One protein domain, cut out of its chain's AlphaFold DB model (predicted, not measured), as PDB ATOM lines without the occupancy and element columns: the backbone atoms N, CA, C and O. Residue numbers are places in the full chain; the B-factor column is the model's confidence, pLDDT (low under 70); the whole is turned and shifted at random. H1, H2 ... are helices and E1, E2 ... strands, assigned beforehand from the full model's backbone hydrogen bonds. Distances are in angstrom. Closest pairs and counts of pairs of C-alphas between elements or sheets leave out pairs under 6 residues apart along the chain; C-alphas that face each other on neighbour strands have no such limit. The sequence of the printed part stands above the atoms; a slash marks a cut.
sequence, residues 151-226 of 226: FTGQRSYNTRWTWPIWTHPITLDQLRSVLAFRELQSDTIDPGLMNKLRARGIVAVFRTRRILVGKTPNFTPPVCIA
ATOM      1  N   PHE A 151     -80.352 -35.859  95.236       94.25
ATOM      2  CA  PHE A 151     -81.323 -36.838  94.758       94.25
ATOM      3  C   PHE A 151     -82.571 -36.901  95.635       94.25
ATOM      4  O   PHE A 151     -82.542 -36.730  96.852       94.25
ATOM      5  N   THR A 152     -83.686 -37.242  94.998       92.44
ATOM      6  CA  THR A 152     -84.924 -37.660  95.661       92.44
ATOM      7  C   THR A 152     -85.446 -38.941  95.041       92.44
ATOM      8  O   THR A 152     -85.141 -39.250  93.891       92.44
ATOM      9  N   GLY A 153     -86.244 -39.688  95.804       89.94
ATOM     10  CA  GLY A 153     -86.723 -41.007  95.407       89.94
ATOM     11  C   GLY A 153     -85.678 -42.110  95.588       89.94
ATOM     12  O   GLY A 153     -84.492 -41.864  95.801       89.94
ATOM     13  N   GLN A 154     -86.167 -43.346  95.552       81.50
ATOM     14  CA  GLN A 154     -85.374 -44.556  95.811       81.50
ATOM     15  C   GLN A 154     -85.625 -45.664  94.782       81.50
ATOM     16  O   GLN A 154     -84.876 -46.632  94.686       81.50
ATOM     17  N   ARG A 155     -86.693 -45.546  93.988       82.19
ATOM     18  CA  ARG A 155     -87.079 -46.524  92.970       82.19
ATOM     19  C   ARG A 155     -86.956 -45.912  91.585       82.19
ATOM     20  O   ARG A 155     -87.000 -44.694  91.426       82.19
ATOM     21  N   SER A 156     -86.849 -46.746  90.558       77.69
ATOM     22  CA  SER A 156     -86.686 -46.288  89.171       77.69
ATOM     23  C   SER A 156     -87.810 -45.372  88.667       77.69
ATOM     24  O   SER A 156     -87.590 -44.610  87.744       77.69
ATOM     25  N   TYR A 157     -89.016 -45.399  89.237       80.69
ATOM     26  CA  TYR A 157     -90.099 -44.519  88.779       80.69
ATOM     27  C   TYR A 157     -90.093 -43.130  89.438       80.69
ATOM     28  O   TYR A 157     -90.672 -42.194  88.879       80.69
ATOM     29  N   ASN A 158     -89.457 -42.981  90.606       88.56
ATOM     30  CA  ASN A 158     -89.461 -41.740  91.389       88.56
ATOM     31  C   ASN A 158     -88.067 -41.172  91.685       88.56
ATOM     32  O   ASN A 158     -87.981 -40.089  92.254       88.56
ATOM     33  N   THR A 159     -86.994 -41.873  91.305       93.62
ATOM     34  CA  THR A 159     -85.628 -41.385  91.502       93.62
ATOM     35  C   THR A 159     -85.327 -40.265  90.516       93.62
ATOM     36  O   THR A 159     -85.443 -40.437  89.300       93.62
ATOM     37  N   ARG A 160     -84.914 -39.117  91.039       94.94
ATOM     38  CA  ARG A 160     -84.544 -37.940  90.258       94.94
ATOM     39  C   ARG A 160     -83.341 -37.251  90.872       94.94
ATOM     40  O   ARG A 160     -83.184 -37.252  92.090       94.94
ATOM     41  N   TRP A 161     -82.547 -36.630  90.018       95.56
ATOM     42  CA  TRP A 161     -81.496 -35.710  90.419       95.56
ATOM     43  C   TRP A 161     -81.918 -34.303  90.020       95.56
ATOM     44  O   TRP A 161     -82.367 -34.098  88.890       95.56
ATOM     45  N   THR A 162     -81.813 -33.357  90.952       96.44
ATOM     46  CA  THR A 162     -82.120 -31.946  90.699       96.44
ATOM     47  C   THR A 162     -80.917 -31.099  91.075       96.44
ATOM     48  O   THR A 162     -80.393 -31.238  92.181       96.44
ATOM     49  N   TRP A 163     -80.498 -30.211  90.176       96.00
ATOM     50  CA  TRP A 163     -79.384 -29.300  90.416       96.00
ATOM     51  C   TRP A 163     -79.716 -27.881  89.941       96.00
ATOM     52  O   TRP A 163     -80.485 -27.703  88.991       96.00
ATOM     53  N   PRO A 164     -79.155 -26.854  90.593       96.62
ATOM     54  CA  PRO A 164     -79.336 -25.478  90.174       96.62
ATOM     55  C   PRO A 164     -78.274 -25.041  89.163       96.62
ATOM     56  O   PRO A 164     -77.175 -25.588  89.107       96.62
ATOM     57  N   ILE A 165     -78.590 -23.974  88.439       97.12
ATOM     58  CA  ILE A 165     -77.637 -23.090  87.768       97.12
ATOM     59  C   ILE A 165     -77.599 -21.786  88.560       97.12
ATOM     60  O   ILE A 165     -78.646 -21.269  88.956       97.12
ATOM     61  N   TRP A 166     -76.408 -21.251  88.797       96.56
ATOM     62  CA  TRP A 166     -76.192 -20.081  89.645       96.56
ATOM     63  C   TRP A 166     -75.289 -19.047  88.967       96.56
ATOM     64  O   TRP A 166     -74.606 -19.345  87.990       96.56
ATOM     65  N   THR A 167     -75.297 -17.816  89.477       96.25
ATOM     66  CA  THR A 167     -74.622 -16.670  88.838       96.25
ATOM     67  C   THR A 167     -73.224 -16.365  89.356       96.25
ATOM     68  O   THR A 167     -72.427 -15.788  88.624       96.25
ATOM     69  N   HIS A 168     -72.908 -16.728  90.599       94.75
ATOM     70  CA  HIS A 168     -71.636 -16.381  91.238       94.75
ATOM     71  C   HIS A 168     -70.792 -17.634  91.469       94.75
ATOM     72  O   HIS A 168     -71.351 -18.638  91.902       94.75
ATOM     73  N   PRO A 169     -69.470 -17.614  91.237       95.06
ATOM     74  CA  PRO A 169     -68.618 -18.746  91.579       95.06
ATOM     75  C   PRO A 169     -68.809 -19.159  93.043       95.06
ATOM     76  O   PRO A 169     -68.798 -18.314  93.937       95.06
ATOM     77  N   ILE A 170     -68.982 -20.459  93.271       95.00
ATOM     78  CA  ILE A 170     -69.112 -21.042  94.606       95.00
ATOM     79  C   ILE A 170     -68.036 -22.103  94.813       95.00
ATOM     80  O   ILE A 170     -67.586 -22.752  93.869       95.00
ATOM     81  N   THR A 171     -67.629 -22.277  96.063       92.81
ATOM     82  CA  THR A 171     -66.746 -23.365  96.498       92.81
ATOM     83  C   THR A 171     -67.478 -24.711  96.479       92.81
ATOM     84  O   THR A 171     -68.711 -24.762  96.467       92.81
ATOM     85  N   LEU A 172     -66.735 -25.822  96.534       88.81
ATOM     86  CA  LEU A 172     -67.332 -27.161  96.620       88.81
ATOM     87  C   LEU A 172     -68.196 -27.341  97.879       88.81
ATOM     88  O   LEU A 172     -69.263 -27.945  97.806       88.81
ATOM     89  N   ASP A 173     -67.801 -26.759  99.012       89.38
ATOM     90  CA  ASP A 173     -68.588 -26.825 100.252       89.38
ATOM     91  C   ASP A 173     -69.906 -26.047 100.155       89.38
ATOM     92  O   ASP A 173     -70.956 -26.490 100.639       89.38
ATOM     93  N   GLN A 174     -69.885 -24.907  99.463       93.31
ATOM     94  CA  GLN A 174     -71.103 -24.174  99.133       93.31
ATOM     95  C   GLN A 174     -71.981 -24.970  98.162       93.31
ATOM     96  O   GLN A 174     -73.190 -25.024  98.367       93.31
ATOM     97  N   LEU A 175     -71.402 -25.641  97.160       93.50
ATOM     98  CA  LEU A 175     -72.154 -26.496  96.238       93.50
ATOM     99  C   LEU A 175     -72.849 -27.653  96.971       93.50
ATOM    100  O   LEU A 175     -74.038 -27.880  96.745       93.50
ATOM    101  N   ARG A 176     -72.157 -28.332  97.896       92.31
ATOM    102  CA  ARG A 176     -72.762 -29.352  98.775       92.31
ATOM    103  C   ARG A 176     -73.962 -28.775  99.529       92.31
ATOM    104  O   ARG A 176     -75.055 -29.332  99.493       92.31
ATOM    105  N   SER A 177     -73.789 -27.605 100.140       92.44
ATOM    106  CA  SER A 177     -74.865 -26.923 100.873       92.44
ATOM    107  C   SER A 177     -76.056 -26.574  99.973       92.44
ATOM    108  O   SER A 177     -77.207 -26.763 100.361       92.44
ATOM    109  N   VAL A 178     -75.790 -26.113  98.751       94.38
ATOM    110  CA  VAL A 178     -76.815 -25.772  97.760       94.38
ATOM    111  C   VAL A 178     -77.594 -27.013  97.316       94.38
ATOM    112  O   VAL A 178     -78.821 -26.975  97.286       94.38
ATOM    113  N   LEU A 179     -76.923 -28.134  97.034       94.12
ATOM    114  CA  LEU A 179     -77.587 -29.394  96.666       94.12
ATOM    115  C   LEU A 179     -78.460 -29.966  97.798       94.12
ATOM    116  O   LEU A 179     -79.387 -30.735  97.525       94.12
ATOM    117  N   ALA A 180     -78.205 -29.566  99.049       92.69
ATOM    118  CA  ALA A 180     -79.005 -29.927 100.221       92.69
ATOM    119  C   ALA A 180     -80.323 -29.140 100.348       92.69
ATOM    120  O   ALA A 180     -81.155 -29.481 101.194       92.69
ATOM    121  N   PHE A 181     -80.533 -28.082  99.556       93.56
ATOM    122  CA  PHE A 181     -81.727 -27.244  99.671       93.56
ATOM    123  C   PHE A 181     -82.996 -28.053  99.413       93.56
ATOM    124  O   PHE A 181     -83.214 -28.586  98.322       93.56
ATOM    125  N   ARG A 182     -83.883 -28.088 100.413       91.69
ATOM    126  CA  ARG A 182     -85.185 -28.762 100.313       91.69
ATOM    127  C   ARG A 182     -86.010 -28.195  99.160       91.69
ATOM    128  O   ARG A 182     -86.721 -28.942  98.500       91.69
ATOM    129  N   GLU A 183     -85.885 -26.899  98.902       93.12
ATOM    130  CA  GLU A 183     -86.578 -26.196  97.827       93.12
ATOM    131  C   GLU A 183     -86.246 -26.762  96.437       93.12
ATOM    132  O   GLU A 183     -87.136 -26.865  95.599       93.12
ATOM    133  N   LEU A 184     -85.002 -27.199  96.200       93.00
ATOM    134  CA  LEU A 184     -84.624 -27.860  94.941       93.00
ATOM    135  C   LEU A 184     -85.251 -29.254  94.811       93.00
ATOM    136  O   LEU A 184     -85.476 -29.752  93.709       93.00
ATOM    137  N   GLN A 185     -85.546 -29.892  95.940       90.75
ATOM    138  CA  GLN A 185     -86.063 -31.254  95.993       90.75
ATOM    139  C   GLN A 185     -87.594 -31.333  95.915       90.75
ATOM    140  O   GLN A 185     -88.133 -32.439  95.844       90.75
ATOM    141  N   SER A 186     -88.293 -30.194  95.877       92.12
ATOM    142  CA  SER A 186     -89.749 -30.114  95.708       92.12
ATOM    143  C   SER A 186     -90.222 -30.761  94.404       92.12
ATOM    144  O   SER A 186     -89.542 -30.698  93.378       92.12
ATOM    145  N   ASP A 187     -91.410 -31.372  94.412       90.69
ATOM    146  CA  ASP A 187     -91.985 -31.978  93.201       90.69
ATOM    147  C   ASP A 187     -92.184 -30.961  92.085       90.69
ATOM    148  O   ASP A 187     -91.800 -31.213  90.940       90.69
ATOM    149  N   THR A 188     -92.684 -29.790  92.451       91.56
ATOM    150  CA  THR A 188     -92.835 -28.627  91.589       91.56
ATOM    151  C   THR A 188     -92.089 -27.445  92.199       91.56
ATOM    152  O   THR A 188     -91.994 -27.316  93.421       91.56
ATOM    153  N   ILE A 189     -91.537 -26.584  91.345       94.50
ATOM    154  CA  ILE A 189     -90.944 -25.313  91.759       94.50
ATOM    155  C   ILE A 189     -91.860 -24.214  91.238       94.50
ATOM    156  O   ILE A 189     -91.815 -23.848  90.068       94.50
ATOM    157  N   ASP A 190     -92.758 -23.748  92.102       94.38
ATOM    158  CA  ASP A 190     -93.658 -22.648  91.771       94.38
ATOM    159  C   ASP A 190     -92.904 -21.298  91.712       94.38
ATOM    160  O   ASP A 190     -91.766 -21.189  92.190       94.38
ATOM    161  N   PRO A 191     -93.512 -20.237  91.144       94.56
ATOM    162  CA  PRO A 191     -92.861 -18.930  91.045       94.56
ATOM    163  C   PRO A 191     -92.416 -18.341  92.393       94.56
ATOM    164  O   PRO A 191     -91.402 -17.646  92.457       94.56
ATOM    165  N   GLY A 192     -93.141 -18.617  93.482       95.56
ATOM    166  CA  GLY A 192     -92.789 -18.144  94.820       95.56
ATOM    167  C   GLY A 192     -91.534 -18.831  95.356       95.56
ATOM    168  O   GLY A 192     -90.649 -18.171  95.911       95.56
ATOM    169  N   LEU A 193     -91.419 -20.142  95.145       95.69
ATOM    170  CA  LEU A 193     -90.227 -20.915  95.469       95.69
ATOM    171  C   LEU A 193     -89.037 -20.481  94.615       95.69
ATOM    172  O   LEU A 193     -87.947 -20.268  95.149       95.69
ATOM    173  N   MET A 194     -89.257 -20.265  93.316       96.38
ATOM    174  CA  MET A 194     -88.205 -19.786  92.424       96.38
ATOM    175  C   MET A 194     -87.700 -18.396  92.829       96.38
ATOM    176  O   MET A 194     -86.498 -18.156  92.809       96.38
ATOM    177  N   ASN A 195     -88.569 -17.496  93.299       96.25
ATOM    178  CA  ASN A 195     -88.138 -16.195  93.822       96.25
ATOM    179  C   ASN A 195     -87.222 -16.324  95.054       96.25
ATOM    180  O   ASN A 195     -86.243 -15.586  95.167       96.25
ATOM    181  N   LYS A 196     -87.476 -17.294  95.946       95.19
ATOM    182  CA  LYS A 196     -86.580 -17.588  97.083       95.19
ATOM    183  C   LYS A 196     -85.224 -18.122  96.621       95.19
ATOM    184  O   LYS A 196     -84.198 -17.740  97.177       95.19
ATOM    185  N   LEU A 197     -85.214 -18.985  95.605       95.94
ATOM    186  CA  LEU A 197     -83.985 -19.517  95.009       95.94
ATOM    187  C   LEU A 197     -83.181 -18.409  94.306       95.94
ATOM    188  O   LEU A 197     -81.973 -18.300  94.521       95.94
ATOM    189  N   ARG A 198     -83.850 -17.518  93.566       96.38
ATOM    190  CA  ARG A 198     -83.233 -16.341  92.927       96.38
ATOM    191  C   ARG A 198     -82.572 -15.405  93.923       96.38
ATOM    192  O   ARG A 198     -81.470 -14.935  93.659       96.38
ATOM    193  N   ALA A 199     -83.179 -15.196  95.092       94.94
ATOM    194  CA  ALA A 199     -82.568 -14.415  96.169       94.94
ATOM    195  C   ALA A 199     -81.244 -15.020  96.687       94.94
ATOM    196  O   ALA A 199     -80.454 -14.319  97.312       94.94
ATOM    197  N   ARG A 200     -80.979 -16.304  96.405       94.31
ATOM    198  CA  ARG A 200     -79.723 -17.012  96.708       94.31
ATOM    199  C   ARG A 200     -78.802 -17.150  95.485       94.31
ATOM    200  O   ARG A 200     -77.840 -17.909  95.531       94.31
ATOM    201  N   GLY A 201     -79.097 -16.453  94.384       95.75
ATOM    202  CA  GLY A 201     -78.300 -16.474  93.154       95.75
ATOM    203  C   GLY A 201     -78.574 -17.653  92.215       95.75
ATOM    204  O   GLY A 201     -77.858 -17.800  91.225       95.75
ATOM    205  N   ILE A 202     -79.593 -18.477  92.489       97.06
ATOM    206  CA  ILE A 202     -80.007 -19.586  91.616       97.06
ATOM    207  C   ILE A 202     -80.935 -19.043  90.524       97.06
ATOM    208  O   ILE A 202     -81.983 -18.470  90.817       97.06
ATOM    209  N   VAL A 203     -80.553 -19.225  89.263       97.19
ATOM    210  CA  VAL A 203     -81.245 -18.647  88.096       97.19
ATOM    211  C   VAL A 203     -82.019 -19.654  87.266       97.19
ATOM    212  O   VAL A 203     -82.951 -19.252  86.578       97.19
ATOM    213  N   ALA A 204     -81.665 -20.932  87.357       97.44
ATOM    214  CA  ALA A 204     -82.429 -22.014  86.760       97.44
ATOM    215  C   ALA A 204     -82.285 -23.281  87.600       97.44
ATOM    216  O   ALA A 204     -81.319 -23.430  88.355       97.44
ATOM    217  N   VAL A 205     -83.220 -24.208  87.447       97.75
ATOM    218  CA  VAL A 205     -83.162 -25.527  88.070       97.75
ATOM    219  C   VAL A 205     -83.405 -26.590  87.014       97.75
ATOM    220  O   VAL A 205     -84.411 -26.572  86.307       97.75
ATOM    221  N   PHE A 206     -82.488 -27.544  86.928       97.69
ATOM    222  CA  PHE A 206     -82.572 -28.669  86.012       97.69
ATOM    223  C   PHE A 206     -82.832 -29.957  86.767       97.69
ATOM    224  O   PHE A 206     -82.417 -30.137  87.915       97.69
ATOM    225  N   ARG A 207     -83.523 -30.871  86.095       96.69
ATOM    226  CA  ARG A 207     -83.874 -32.168  86.650       96.69
ATOM    227  C   ARG A 207     -83.738 -33.261  85.611       96.69
ATOM    228  O   ARG A 207     -84.240 -33.132  84.498       96.69
ATOM    229  N   THR A 208     -83.150 -34.376  86.025       95.56
ATOM    230  CA  THR A 208     -83.215 -35.647  85.300       95.56
ATOM    231  C   THR A 208     -83.890 -36.717  86.152       95.56
ATOM    232  O   THR A 208     -83.917 -36.638  87.384       95.56
ATOM    233  N   ARG A 209     -84.460 -37.727  85.496       94.31
ATOM    234  CA  ARG A 209     -85.038 -38.907  86.136       94.31
ATOM    235  C   ARG A 209     -84.133 -40.094  85.878       94.31
ATOM    236  O   ARG A 209     -83.710 -40.315  84.748       94.31
ATOM    237  N   ARG A 210     -83.896 -40.896  86.909       92.56
ATOM    238  CA  ARG A 210     -83.333 -42.230  86.718       92.56
ATOM    239  C   ARG A 210     -84.459 -43.127  86.235       92.56
ATOM    240  O   ARG A 210     -85.503 -43.162  86.868       92.56
ATOM    241  N   ILE A 211     -84.253 -43.844  85.146       90.56
ATOM    242  CA  ILE A 211     -85.186 -44.818  84.579       90.56
ATOM    243  C   ILE A 211     -84.508 -46.178  84.484       90.56
ATOM    244  O   ILE A 211     -83.284 -46.276  84.534       90.56
ATOM    245  N   LEU A 212     -85.301 -47.240  84.350       88.56
ATOM    246  CA  LEU A 212     -84.786 -48.580  84.091       88.56
ATOM    247  C   LEU A 212     -85.106 -48.969  82.650       88.56
ATOM    248  O   LEU A 212     -86.275 -49.018  82.269       88.56
ATOM    249  N   VAL A 213     -84.074 -49.270  81.864       83.00
ATOM    250  CA  VAL A 213     -84.218 -49.797  80.504       83.00
ATOM    251  C   VAL A 213     -83.736 -51.240  80.511       83.00
ATOM    252  O   VAL A 213     -82.549 -51.529  80.658       83.00
ATOM    253  N   GLY A 214     -84.684 -52.175  80.437       82.12
ATOM    254  CA  GLY A 214     -84.408 -53.582  80.714       82.12
ATOM    255  C   GLY A 214     -83.943 -53.771  82.160       82.12
ATOM    256  O   GLY A 214     -84.733 -53.625  83.087       82.12
ATOM    257  N   LYS A 215     -82.658 -54.095  82.350       80.25
ATOM    258  CA  LYS A 215     -82.019 -54.240  83.674       80.25
ATOM    259  C   LYS A 215     -81.014 -53.126  83.987       80.25
ATOM    260  O   LYS A 215     -80.374 -53.178  85.033       80.25
ATOM    261  N   THR A 216     -80.869 -52.144  83.099       83.19
ATOM    262  CA  THR A 216     -79.821 -51.125  83.197       83.19
ATOM    263  C   THR A 216     -80.424 -49.769  83.561       83.19
ATOM    264  O   THR A 216     -81.279 -49.263  82.823       83.19
ATOM    265  N   PRO A 217     -80.040 -49.183  84.706       88.69
ATOM    266  CA  PRO A 217     -80.432 -47.824  85.044       88.69
ATOM    267  C   PRO A 217     -79.804 -46.804  84.085       88.69
ATOM    268  O   PRO A 217     -78.648 -46.938  83.713       88.69
ATOM    269  N   ASN A 218     -80.555 -45.775  83.707       90.38
ATOM    270  CA  ASN A 218     -80.077 -44.652  82.894       90.38
ATOM    271  C   ASN A 218     -80.692 -43.349  83.411       90.38
ATOM    272  O   ASN A 218     -81.726 -43.387  84.083       90.38
ATOM    273  N   PHE A 219     -80.108 -42.208  83.063       92.38
ATOM    274  CA  PHE A 219     -80.744 -40.906  83.252       92.38
ATOM    275  C   PHE A 219     -81.459 -40.443  81.981       92.38
ATOM    276  O   PHE A 219     -81.009 -40.686  80.866       92.38
ATOM    277  N   THR A 220     -82.598 -39.772  82.140       93.00
ATOM    278  CA  THR A 220     -83.272 -39.096  81.024       93.00
ATOM    279  C   THR A 220     -82.507 -37.833  80.618       93.00
ATOM    280  O   THR A 220     -81.771 -37.275  81.439       93.00
ATOM    281  N   PRO A 221     -82.736 -37.289  79.410       94.75
ATOM    282  CA  PRO A 221     -82.340 -35.919  79.115       94.75
ATOM    283  C   PRO A 221     -82.850 -34.964  80.204       94.75
ATOM    284  O   PRO A 221     -83.984 -35.133  80.680       94.75
ATOM    285  N   PRO A 222     -82.020 -34.014  80.657       95.00
ATOM    286  CA  PRO A 222     -82.432 -33.086  81.686       95.00
ATOM    287  C   PRO A 222     -83.415 -32.059  81.140       95.00
ATOM    288  O   PRO A 222     -83.314 -31.618  79.997       95.00
ATOM    289  N   VAL A 223     -84.352 -31.654  81.988       96.38
ATOM    290  CA  VAL A 223     -85.326 -30.606  81.688       96.38
ATOM    291  C   VAL A 223     -85.151 -29.449  82.660       96.38
ATOM    292  O   VAL A 223     -84.921 -29.668  83.851       96.38
ATOM    293  N   CYS A 224     -85.259 -28.223  82.151       96.62
ATOM    294  CA  CYS A 224     -85.372 -27.039  82.993       96.62
ATOM    295  C   CYS A 224     -86.778 -27.018  83.608       96.62
ATOM    296  O   CYS A 224     -87.768 -27.116  82.881       96.62
ATOM    297  N   ILE A 225     -86.862 -26.948  84.934       95.56
ATOM    298  CA  ILE A 225     -88.129 -26.994  85.679       95.56
ATOM    299  C   ILE A 225     -88.485 -25.668  86.357       95.56
ATOM    300  O   ILE A 225     -89.614 -25.541  86.825       95.56
ATOM    301  N   ALA A 226     -87.545 -24.718  86.427       93.19
ATOM    302  CA  ALA A 226     -87.740 -23.353  86.923       93.19
ATOM    303  C   ALA A 226     -86.575 -22.438  86.534       93.19
ATOM    304  O   ALA A 226     -85.459 -22.976  86.351       93.19
TER     305      ALA A 226
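Overview. This is residues 151 to 226 of the 226 residues of an uncharacterized protein of Phycisphaerales bacterium (UniProt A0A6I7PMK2). A narrow antiparallel sheet runs along the domain, with the long strand E2 beside E1 over one part of its length and beside E3 over the next. Three short helices, H1, H2 and H3, gather round the E1 part of this sheet, while the E2 and E3 hairpin makes the other end of the longest axis. The printed part has 76 residues, with three named helices and three named strands in the order E1, H1, H2, H3, E2, E3; the sheet runs E1, E2, E3, all antiparallel, and the class is mixed, helices and strands. The whole is only just compact, close to loose, with a radius of gyration of the C-alphas of 13.3 A, and only just elongated, spanning 42 by 27 by 19 A.

Along the chain. E2, residues 202 to 213, is the longest strand at 32.5 A, from C-alpha 202 at (-80.007, -19.586, 91.616) to C-alpha 213 at (-84.218, -49.797, 80.504). E1, residues 160 to 166, is 19.7 A long and begins with C-alpha 160 at (-84.544, -37.940, 90.258). E3, residues 216 to 219, is 10.3 A long. H1, residues 172 to 179, measures 10.5 A, H2, residues 182 to 185, 5.1 A, and H3, residues 191 to 198, 10.1 A.

Arrangement. The pairing of E2 is staggered: residues 202 to 209 pair with E1 and residues 210 to 213 with E3. E1 and E2 are antiparallel at 158 degrees, with N 163 and O 206 within hydrogen-bond range at 3.0 A. E2 and E3 form a hairpin, antiparallel at 162 degrees, with N 211 and O 218 at 2.8 A. Outside the named strands there are two short antiparallel pairings: residues 151 to 152 pair with residues 160 to 161 of E1, and residues 223 to 224 pair with residues 206 to 207 of E2. H3 is on the sheet at a height of 8.6 A, over E2 and across the strands at 66 degrees to E2 on the local plane, which is fitted to just 6 C-alphas. The closest C-alphas of H3 and E2 are those of Leu 197 and Val 203, 7.5 A apart. H1 is on the sheet but only grazes it with residues 175 to 179; its closest C-alphas to E1 are those of Leu 179 and Trp 163, 6.5 A. H2 also only grazes the sheet, with residues 184 to 185, and the closest C-alphas of H2 and E1 are those of Leu 184 and Thr 162, 6.4 A. H2 and H3 are close but not clearly touching, the C-alphas of Glu 183 and Leu 193 being closest at 6.8 A. H1 and H3 are apart. Every O i to N i+4 pair is within hydrogen-bond range in H1 and H3; H2 is too short for such a pair.

Size, cuts and confidence. The two C-alphas farthest apart are those of Ala 199 and Gly 214, 42.1 A. The printed part has no cut, its five links are tight, and residue 226 is the chain's last. The mean pLDDT of the printed part is 92.7, and no printed residue is under 70.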